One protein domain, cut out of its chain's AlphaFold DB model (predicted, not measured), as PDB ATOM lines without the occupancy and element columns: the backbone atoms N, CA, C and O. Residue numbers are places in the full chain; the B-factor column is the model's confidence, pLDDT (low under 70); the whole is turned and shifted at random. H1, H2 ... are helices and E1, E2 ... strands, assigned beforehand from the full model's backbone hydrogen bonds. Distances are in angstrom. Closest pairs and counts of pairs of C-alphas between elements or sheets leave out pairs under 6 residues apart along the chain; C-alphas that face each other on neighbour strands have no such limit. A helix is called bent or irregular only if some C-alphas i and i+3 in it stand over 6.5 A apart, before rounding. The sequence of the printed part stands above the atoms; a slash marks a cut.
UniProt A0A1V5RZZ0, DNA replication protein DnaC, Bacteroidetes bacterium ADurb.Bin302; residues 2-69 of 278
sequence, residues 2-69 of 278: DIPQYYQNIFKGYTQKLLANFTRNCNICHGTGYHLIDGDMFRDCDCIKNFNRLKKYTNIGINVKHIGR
ATOM      1  N   ASP A   2     110.298  48.460 111.559       84.31
ATOM      2  CA  ASP A   2     109.803  49.802 111.268       84.31
ATOM      3  C   ASP A   2     110.132  50.197 109.827       84.31
ATOM      4  O   ASP A   2     111.125  49.749 109.257       84.31
ATOM      5  N   ILE A   3     109.267  51.008 109.217       87.25
ATOM      6  CA  ILE A   3     109.475  51.510 107.856       87.25
ATOM      7  C   ILE A   3     110.543  52.612 107.920       87.25
ATOM      8  O   ILE A   3     110.332  53.580 108.653       87.25
ATOM      9  N   PRO A   4     111.634  52.545 107.139       89.88
ATOM     10  CA  PRO A   4     112.662  53.586 107.110       89.88
ATOM     11  C   PRO A   4     112.110  54.969 106.754       89.88
ATOM     12  O   PRO A   4     111.184  55.096 105.942       89.88
ATOM     13  N   GLN A   5     112.710  56.028 107.307       87.50
ATOM     14  CA  GLN A   5     112.228  57.409 107.153       87.50
ATOM     15  C   GLN A   5     112.083  57.836 105.682       87.50
ATOM     16  O   GLN A   5     111.133  58.538 105.317       87.50
ATOM     17  N   TYR A   6     112.994  57.378 104.819       86.44
ATOM     18  CA  TYR A   6     112.938  57.597 103.373       86.44
ATOM     19  C   TYR A   6     111.608  57.112 102.768       86.44
ATOM     20  O   TYR A   6     110.921  57.867 102.074       86.44
ATOM     21  N   TYR A   7     111.195  55.882 103.087       86.50
ATOM     22  CA  TYR A   7     109.938  55.313 102.604       86.50
ATOM     23  C   TYR A   7     108.718  55.961 103.247       86.50
ATOM     24  O   TYR A   7     107.739  56.224 102.546       86.50
ATOM     25  N   GLN A   8     108.779  56.300 104.539       87.44
ATOM     26  CA  GLN A   8     107.683  57.002 105.214       87.44
ATOM     27  C   GLN A   8     107.301  58.297 104.483       87.44
ATOM     28  O   GLN A   8     106.115  58.576 104.298       87.44
ATOM     29  N   ASN A   9     108.287  59.061 104.002       85.31
ATOM     30  CA  ASN A   9     108.045  60.300 103.260       85.31
ATOM     31  C   ASN A   9     107.309  60.049 101.931       85.31
ATOM     32  O   ASN A   9     106.344  60.750 101.610       85.31
ATOM     33  N   ILE A  10     107.712  59.017 101.183       85.06
ATOM     34  CA  ILE A  10     107.060  58.622  99.923       85.06
ATOM     35  C   ILE A  10     105.620  58.161 100.195       85.06
ATOM     36  O   ILE A  10     104.669  58.625  99.556       85.06
ATOM     37  N   PHE A  11     105.443  57.284 101.183       89.12
ATOM     38  CA  PHE A  11     104.155  56.678 101.524       89.12
ATOM     39  C   PHE A  11     103.176  57.700 102.099       89.12
ATOM     40  O   PHE A  11     101.977  57.651 101.801       89.12
ATOM     41  N   LYS A  12     103.670  58.696 102.845       88.44
ATOM     42  CA  LYS A  12     102.880  59.845 103.302       88.44
ATOM     43  C   LYS A  12     102.278  60.604 102.122       88.44
ATOM     44  O   LYS A  12     101.086  60.907 102.147       88.44
ATOM     45  N   GLY A  13     103.050  60.831 101.058       88.00
ATOM     46  CA  GLY A  13     102.553  61.460  99.833       88.00
ATOM     47  C   GLY A  13     101.427  60.663  99.161       88.00
ATOM     48  O   GLY A  13     100.440  61.241  98.700       88.00
ATOM     49  N   TYR A  14     101.520  59.330  99.130       89.56
ATOM     50  CA  TYR A  14     100.441  58.476  98.611       89.56
ATOM     51  C   TYR A  14      99.208  58.503  99.510       89.56
ATOM     52  O   TYR A  14      98.090  58.637  99.017       89.56
ATOM     53  N   THR A  15      99.413  58.448 100.822       89.31
ATOM     54  CA  THR A  15      98.346  58.487 101.826       89.31
ATOM     55  C   THR A  15      97.570  59.805 101.762       89.31
ATOM     56  O   THR A  15      96.343  59.799 101.769       89.31
ATOM     57  N   GLN A  16      98.262  60.937 101.602       90.12
ATOM     58  CA  GLN A  16      97.633  62.251 101.419       90.12
ATOM     59  C   GLN A  16      96.805  62.322 100.129       90.12
ATOM     60  O   GLN A  16      95.673  62.806 100.149       90.12
ATOM     61  N   LYS A  17      97.327  61.795  99.014       89.44
ATOM     62  CA  LYS A  17      96.580  61.708  97.746       89.44
ATOM     63  C   LYS A  17      95.346  60.813  97.872       89.44
ATOM     64  O   LYS A  17      94.298  61.144  97.323       89.44
ATOM     65  N   LEU A  18      95.453  59.701  98.601       88.25
ATOM     66  CA  LEU A  18      94.326  58.811  98.872       88.25
ATOM     67  C   LEU A  18      93.243  59.530  99.683       88.25
ATOM     68  O   LEU A  18      92.078  59.489  99.298       88.25
ATOM     69  N   LEU A  19      93.629  60.216 100.764       89.56
ATOM     70  CA  LEU A  19      92.704  60.985 101.595       89.56
ATOM     71  C   LEU A  19      91.957  62.030 100.762       89.56
ATOM     72  O   LEU A  19      90.729  62.055 100.777       89.56
ATOM     73  N   ALA A  20      92.690  62.823  99.976       87.12
ATOM     74  CA  ALA A  20      92.108  63.826  99.090       87.12
ATOM     75  C   ALA A  20      91.115  63.221  98.082       87.12
ATOM     76  O   ALA A  20      90.070  63.816  97.832       87.12
ATOM     77  N   ASN A  21      91.401  62.034  97.534       86.62
ATOM     78  CA  ASN A  21      90.480  61.351  96.621       86.62
ATOM     79  C   ASN A  21      89.159  60.955  97.295       86.62
ATOM     80  O   ASN A  21      88.113  61.022  96.651       86.62
ATOM     81  N   PHE A  22      89.191  60.553  98.569       85.69
ATOM     82  CA  PHE A  22      87.985  60.181  99.312       85.69
ATOM     83  C   PHE A  22      87.184  61.390  99.790       85.69
ATOM     84  O   PHE A  22      85.955  61.363  99.730       85.69
ATOM     85  N   THR A  23      87.846  62.443 100.266       86.00
ATOM     86  CA  THR A  23      87.154  63.589 100.868       86.00
ATOM     87  C   THR A  23      86.642  64.571  99.820       86.00
ATOM     88  O   THR A  23      85.484  64.974  99.903       86.00
ATOM     89  N   ARG A  24      87.441  64.915  98.796       85.12
ATOM     90  CA  ARG A  24      87.102  65.957  97.802       85.12
ATOM     91  C   ARG A  24      85.779  65.701  97.078       85.12
ATOM     92  O   ARG A  24      85.062  66.646  96.782       85.12
ATOM     93  N   ASN A  25      85.466  64.436  96.814       77.62
ATOM     94  CA  ASN A  25      84.273  64.035  96.068       77.62
ATOM     95  C   ASN A  25      83.173  63.462  96.978       77.62
ATOM     96  O   ASN A  25      82.243  62.815  96.497       77.62
ATOM     97  N   CYS A  26      83.290  63.626  98.300       85.06
ATOM     98  CA  CYS A  26      82.288  63.109  99.218       85.06
ATOM     99  C   CYS A  26      81.068  64.035  99.251       85.06
ATOM    100  O   CYS A  26      81.105  65.109  99.847       85.06
ATOM    101  N   ASN A  27      79.961  63.566  98.677       85.12
ATOM    102  CA  ASN A  27      78.688  64.292  98.646       85.12
ATOM    103  C   ASN A  27      78.008  64.419 100.021       85.12
ATOM    104  O   ASN A  27      76.993  65.094 100.118       85.12
ATOM    105  N   ILE A  28      78.530  63.751 101.057       85.38
ATOM    106  CA  ILE A  28      77.927  63.724 102.397       85.38
ATOM    107  C   ILE A  28      78.627  64.718 103.330       85.38
ATOM    108  O   ILE A  28      77.971  65.479 104.029       85.38
ATOM    109  N   CYS A  29      79.964  64.707 103.374       86.44
ATOM    110  CA  CYS A  29      80.736  65.607 104.238       86.44
ATOM    111  C   CYS A  29      81.310  66.824 103.496       86.44
ATOM    112  O   CYS A  29      82.013  67.621 104.102       86.44
ATOM    113  N   HIS A  30      81.106  66.940 102.179       84.31
ATOM    114  CA  HIS A  30      81.604  68.050 101.354       84.31
ATOM    115  C   HIS A  30      83.098  68.370 101.566       84.31
ATOM    116  O   HIS A  30      83.507  69.526 101.598       84.31
ATOM    117  N   GLY A  31      83.925  67.334 101.740       81.94
ATOM    118  CA  GLY A  31      85.367  67.491 101.943       81.94
ATOM    119  C   GLY A  31      85.853  67.609 103.388       81.94
ATOM    120  O   GLY A  31      87.059  67.501 103.590       81.94
ATOM    121  N   THR A  32      84.978  67.752 104.390       83.38
ATOM    122  CA  THR A  32      85.409  67.884 105.800       83.38
ATOM    123  C   THR A  32      85.919  66.569 106.398       83.38
ATOM    124  O   THR A  32      86.830  66.570 107.218       83.38
ATOM    125  N   GLY A  33      85.353  65.436 105.974       85.25
ATOM    126  CA  GLY A  33      85.643  64.102 106.509       85.25
ATOM    127  C   GLY A  33      84.840  63.731 107.762       85.25
ATOM    128  O   GLY A  33      84.874  62.580 108.188       85.25
ATOM    129  N   TYR A  34      84.065  64.657 108.322       87.00
ATOM    130  CA  TYR A  34      83.296  64.451 109.549       87.00
ATOM    131  C   TYR A  34      81.939  65.159 109.494       87.00
ATOM    132  O   TYR A  34      81.723  66.080 108.704       87.00
ATOM    133  N   HIS A  35      81.032  64.728 110.363       85.94
ATOM    134  CA  HIS A  35      79.716  65.317 110.578       85.94
ATOM    135  C   HIS A  35      79.647  65.923 111.978       85.94
ATOM    136  O   HIS A  35      80.106  65.291 112.928       85.94
ATOM    137  N   LEU A  36      79.058  67.115 112.091       81.69
ATOM    138  CA  LEU A  36      78.642  67.680 113.374       81.69
ATOM    139  C   LEU A  36      77.402  66.937 113.878       81.69
ATOM    140  O   LEU A  36      76.472  66.674 113.114       81.69
ATOM    141  N   ILE A  37      77.415  66.600 115.159       82.94
ATOM    142  CA  ILE A  37      76.308  66.031 115.925       82.94
ATOM    143  C   ILE A  37      76.069  66.958 117.125       82.94
ATOM    144  O   ILE A  37      76.986  67.662 117.552       82.94
ATOM    145  N   ASP A  38      74.840  66.969 117.641       80.00
ATOM    146  CA  ASP A  38      74.417  67.772 118.792       80.00
ATOM    147  C   ASP A  38      75.465  67.822 119.917       80.00
ATOM    148  O   ASP A  38      75.999  66.794 120.341       80.00
ATOM    149  N   GLY A  39      75.730  69.036 120.411       76.44
ATOM    150  CA  GLY A  39      76.670  69.286 121.508       76.44
ATOM    151  C   GLY A  39      78.148  69.297 121.102       76.44
ATOM    152  O   GLY A  39      78.971  68.780 121.851       76.44
ATOM    153  N   ASP A  40      78.485  69.857 119.934       74.88
ATOM    154  CA  ASP A  40      79.863  69.983 119.414       74.88
ATOM    155  C   ASP A  40      80.608  68.648 119.219       74.88
ATOM    156  O   ASP A  40      81.841  68.590 119.177       74.88
ATOM    157  N   MET A  41      79.871  67.546 119.066       78.19
ATOM    158  CA  MET A  41      80.456  66.233 118.811       78.19
ATOM    159  C   MET A  41      80.675  66.002 117.314       78.19
ATOM    160  O   MET A  41      79.849  66.367 116.480       78.19
ATOM    161  N   PHE A  42      81.770  65.324 116.967       84.50
ATOM    162  CA  PHE A  42      82.086  64.954 115.588       84.50
ATOM    163  C   PHE A  42      81.982  63.448 115.376       84.50
ATOM    164  O   PHE A  42      82.428  62.654 116.205       84.50
ATOM    165  N   ARG A  43      81.446  63.044 114.223       87.25
ATOM    166  CA  ARG A  43      81.469  61.651 113.763       87.25
ATOM    167  C   ARG A  43      82.148  61.543 112.414       87.25
ATOM    168  O   ARG A  43      81.785  62.256 111.481       87.25
ATOM    169  N   ASP A  44      83.067  60.590 112.297       89.88
ATOM    170  CA  ASP A  44      83.715  60.260 111.031       89.88
ATOM    171  C   ASP A  44      82.686  59.942 109.945       89.88
ATOM    172  O   ASP A  44      81.806  59.085 110.107       89.88
ATOM    173  N   CYS A  45      82.851  60.601 108.802       91.25
ATOM    174  CA  CYS A  45      82.131  60.266 107.588       91.25
ATOM    175  C   CYS A  45      82.591  58.898 107.063       91.25
ATOM    176  O   CYS A  45      83.740  58.481 107.244       91.25
ATOM    177  N   ASP A  46      81.724  58.204 106.328       89.50
ATOM    178  CA  ASP A  46      82.067  56.926 105.699       89.50
ATOM    179  C   ASP A  46      83.235  57.046 104.703       89.50
ATOM    180  O   ASP A  46      83.966  56.077 104.486       89.50
ATOM    181  N   CYS A  47      83.485  58.238 104.145       88.62
ATOM    182  CA  CYS A  47      84.673  58.488 103.325       88.62
ATOM    183  C   CYS A  47      85.978  58.331 104.131       88.62
ATOM    184  O   CYS A  47      86.933  57.737 103.627       88.62
ATOM    185  N   ILE A  48      85.997  58.758 105.399       91.94
ATOM    186  CA  ILE A  48      87.137  58.590 106.311       91.94
ATOM    187  C   ILE A  48      87.270  57.142 106.765       91.94
ATOM    188  O   ILE A  48      88.382  56.617 106.791       91.94
ATOM    189  N   LYS A  49      86.162  56.445 107.036       88.38
ATOM    190  CA  LYS A  49      86.206  55.004 107.341       88.38
ATOM    191  C   LYS A  49      86.813  54.207 106.185       88.38
ATOM    192  O   LYS A  49      87.695  53.375 106.400       88.38
ATOM    193  N   ASN A  50      86.403  54.505 104.952       87.44
ATOM    194  CA  ASN A  50      86.964  53.885 103.751       87.44
ATOM    195  C   ASN A  50      88.445  54.223 103.558       87.44
ATOM    196  O   ASN A  50      89.243  53.326 103.286       87.44
ATOM    197  N   PHE A  51      88.835  55.482 103.762       90.56
ATOM    198  CA  PHE A  51      90.242  55.875 103.771       90.56
ATOM    199  C   PHE A  51      91.042  55.080 104.815       90.56
ATOM    200  O   PHE A  51      92.069  54.493 104.480       90.56
ATOM    201  N   ASN A  52      90.556  54.992 106.055       89.81
ATOM    202  CA  ASN A  52      91.222  54.271 107.139       89.81
ATOM    203  C   ASN A  52      91.373  52.773 106.848       89.81
ATOM    204  O   ASN A  52      92.399  52.194 107.203       89.81
ATOM    205  N   ARG A  53      90.409  52.159 106.151       88.69
ATOM    206  CA  ARG A  53      90.507  50.767 105.684       88.69
ATOM    207  C   ARG A  53      91.613  50.574 104.644       88.69
ATOM    208  O   ARG A  53      92.270  49.538 104.637       88.69
ATOM    209  N   LEU A  54      91.809  51.552 103.759       91.19
ATOM    210  CA  LEU A  54      92.667  51.425 102.577       91.19
ATOM    211  C   LEU A  54      94.067  52.032 102.747       91.19
ATOM    212  O   LEU A  54      94.980  51.655 102.013       91.19
ATOM    213  N   LYS A  55      94.275  52.927 103.723       92.00
ATOM    214  CA  LYS A  55      95.580  53.567 103.985       92.00
ATOM    215  C   LYS A  55      96.686  52.567 104.339       92.00
ATOM    216  O   LYS A  55      97.861  52.842 104.126       92.00
ATOM    217  N   LYS A  56      96.333  51.371 104.825       93.12
ATOM    218  CA  LYS A  56      97.306  50.293 105.062       93.12
ATOM    219  C   LYS A  56      98.067  49.896 103.789       93.12
ATOM    220  O   LYS A  56      99.237  49.550 103.869       93.12
ATOM    221  N   TYR A  57      97.445  50.027 102.615       94.50
ATOM    222  CA  TYR A  57      98.090  49.740 101.334       94.50
ATOM    223  C   TYR A  57      99.053  50.855 100.898       94.50
ATOM    224  O   TYR A  57     100.115  50.570 100.352       94.50
ATOM    225  N   THR A  58      98.743  52.132 101.161       92.44
ATOM    226  CA  THR A  58      99.693  53.225 100.866       92.44
ATOM    227  C   THR A  58     100.921  53.167 101.764       92.44
ATOM    228  O   THR A  58     102.010  53.503 101.305       92.44
ATOM    229  N   ASN A  59     100.764  52.686 103.001       91.06
ATOM    230  CA  ASN A  59     101.845  52.530 103.981       91.06
ATOM    231  C   ASN A  59     102.890  51.471 103.610       91.06
ATOM    232  O   ASN A  59     103.905  51.378 104.285       91.06
ATOM    233  N   ILE A  60     102.665  50.695 102.554       93.12
ATOM    234  CA  ILE A  60     103.639  49.725 102.045       93.12
ATOM    235  C   ILE A  60     104.113  50.063 100.626       93.12
ATOM    236  O   ILE A  60     104.791  49.257 100.001       93.12
ATOM    237  N   GLY A  61     103.730  51.227 100.091       92.56
ATOM    238  CA  GLY A  61     104.157  51.687  98.767       92.56
ATOM    239  C   GLY A  61     103.182  51.438  97.617       92.56
ATOM    240  O   GLY A  61     103.506  51.794  96.484       92.56
ATOM    241  N   ILE A  62     101.971  50.915  97.861       93.38
ATOM    242  CA  ILE A  62     100.965  50.801  96.794       93.38
ATOM    243  C   ILE A  62     100.515  52.203  96.372       93.38
ATOM    244  O   ILE A  62      99.938  52.971  97.149       93.38
ATOM    245  N   ASN A  63     100.731  52.530  95.099       89.38
ATOM    246  CA  ASN A  63     100.264  53.787  94.526       89.38
ATOM    247  C   ASN A  63      98.726  53.837  94.494       89.38
ATOM    248  O   ASN A  63      98.058  52.864  94.139       89.38
ATOM    249  N   VAL A  64      98.156  55.013  94.770       86.44
ATOM    250  CA  VAL A  64      96.704  55.272  94.812       86.44
ATOM    251  C   VAL A  64      95.956  54.747  93.579       86.44
ATOM    252  O   VAL A  64      94.834  54.259  93.710       86.44
ATOM    253  N   LYS A  65      96.588  54.753  92.394       87.69
ATOM    254  CA  LYS A  65      96.004  54.234  91.140       87.69
ATOM    255  C   LYS A  65      95.641  52.740  91.178       87.69
ATOM    256  O   LYS A  65      94.884  52.288  90.315       87.69
ATOM    257  N   HIS A  66      96.190  51.973  92.122       88.69
ATOM    258  CA  HIS A  66      95.970  50.530  92.281       88.69
ATOM    259  C   HIS A  66      94.996  50.176  93.408       88.69
ATOM    260  O   HIS A  66      94.362  49.128  93.352       88.69
ATOM    261  N   ILE A  67      94.844  51.047  94.407       87.12
ATOM    262  CA  ILE A  67      94.129  50.736  95.653       87.12
ATOM    263  C   ILE A  67      92.646  50.455  95.411       87.12
ATOM    264  O   ILE A  67      92.135  49.435  95.870       87.12
ATOM    265  N   GLY A  68      91.981  51.326  94.648       79.25
ATOM    266  CA  GLY A  68      90.537  51.255  94.398       79.25
ATOM    267  C   GLY A  68      90.090  50.161  93.425       79.25
ATOM    268  O   GLY A  68      88.937  50.161  93.007       79.25
ATOM    269  N   ARG A  69      90.989  49.263  93.008       86.69
ATOM    270  CA  ARG A  69      90.664  48.175  92.079       86.69
ATOM    271  C   ARG A  69      90.302  46.929  92.869       86.69
ATOM    272  O   ARG A  69      91.140  46.378  93.578       86.69
TER     273      ARG A  69
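AT A GLANCE: This is residues 2 to 69 of the 278 residues of the protein "DNA replication protein DnaC" of Bacteroidetes bacterium ADurb.Bin302 (UniProt A0A1V5RZZ0). Two helices, H1 and H2, lie side by side and run opposite ways, and the small two-strand hairpin of E1 and E2 carries the length on beyond one end of this pair. The short helix H3 packs on residues 14 to 18 of H1 and residues 54 to 58 of H2. The printed part has 68 residues with three named helices and two named strands, in the order H1, E1, E2, H2, H3; the sheet is E1 - E2, antiparallel, and the class is mostly helix. The whole is loose, with a radius of gyration of the C-alphas of 13.6 A, and elongated, spanning 42 by 25 by 15 A.

IN THESE COORDINATES: Start at the sheet: E1 is residues 34 to 37, and its first C-alpha, of Tyr 34, stands at (83.296, 64.451, 109.549). E2, residues 41 to 44, comes back to Asp 44. Next look at H2, residues 46 to 58, 18.6 A from first to last C-alpha; it is only just irregular, with C-alphas 53 and 56 at 6.8 A. Find C-alpha 5 at (112.228, 57.409, 107.153); from there H1, residues 5 to 24, runs 28.1 A to C-alpha 24 at (87.102, 65.957, 97.802). H3 is residues 64 to 67, ending at C-alpha 67 at (94.129, 50.736, 95.653).

HOW THE PARTS SIT: E1 and E2 form a hairpin, antiparallel at 146 degrees between their directions. Look at N 35 and O 43, 2.8 A apart, and N 43 and O 35, 2.9 A apart, both within hydrogen-bond range. The closest C-alphas of E1 and H2, those of Tyr 34 and Ile 48, are 7.7 A apart. H1 and H2 touch, closest at the C-alphas of Phe 22 and Cys 47, 5.5 A; they run opposite ways at a shallow tilt of 26 degrees, though the line of H2 is a rough one. H3 touches H1 at residues 14 to 18 alone, closest at the C-alphas of Leu 18 and Val 64, 5.9 A. H2 and H3 only just touch, with 3 pairs of C-alphas within 8 A, at residues 54 to 58 of H2 alone; the closest are those of Tyr 57 and Ile 67, 7.0 A. H1 and E2 are apart, and H3 is apart from E1 and from E2. Of the O i to N i+4 pairs, 15 of 16 in H1 and 6 of 9 in H2 are within hydrogen-bond range; H3 is too short for such a pair.

THE WHOLE: The two C-alphas farthest apart, those of Tyr 6 and Asp 38, are 42.7 A apart. The printed part runs from residue 2 to 69 with no cut. No link is long: E1 to E2, E2 to H2 and H2 to H3 are tight, and H1 to E1, with 9 residues, is short. The mean pLDDT of the printed part is 87.1, and no printed residue is under 70.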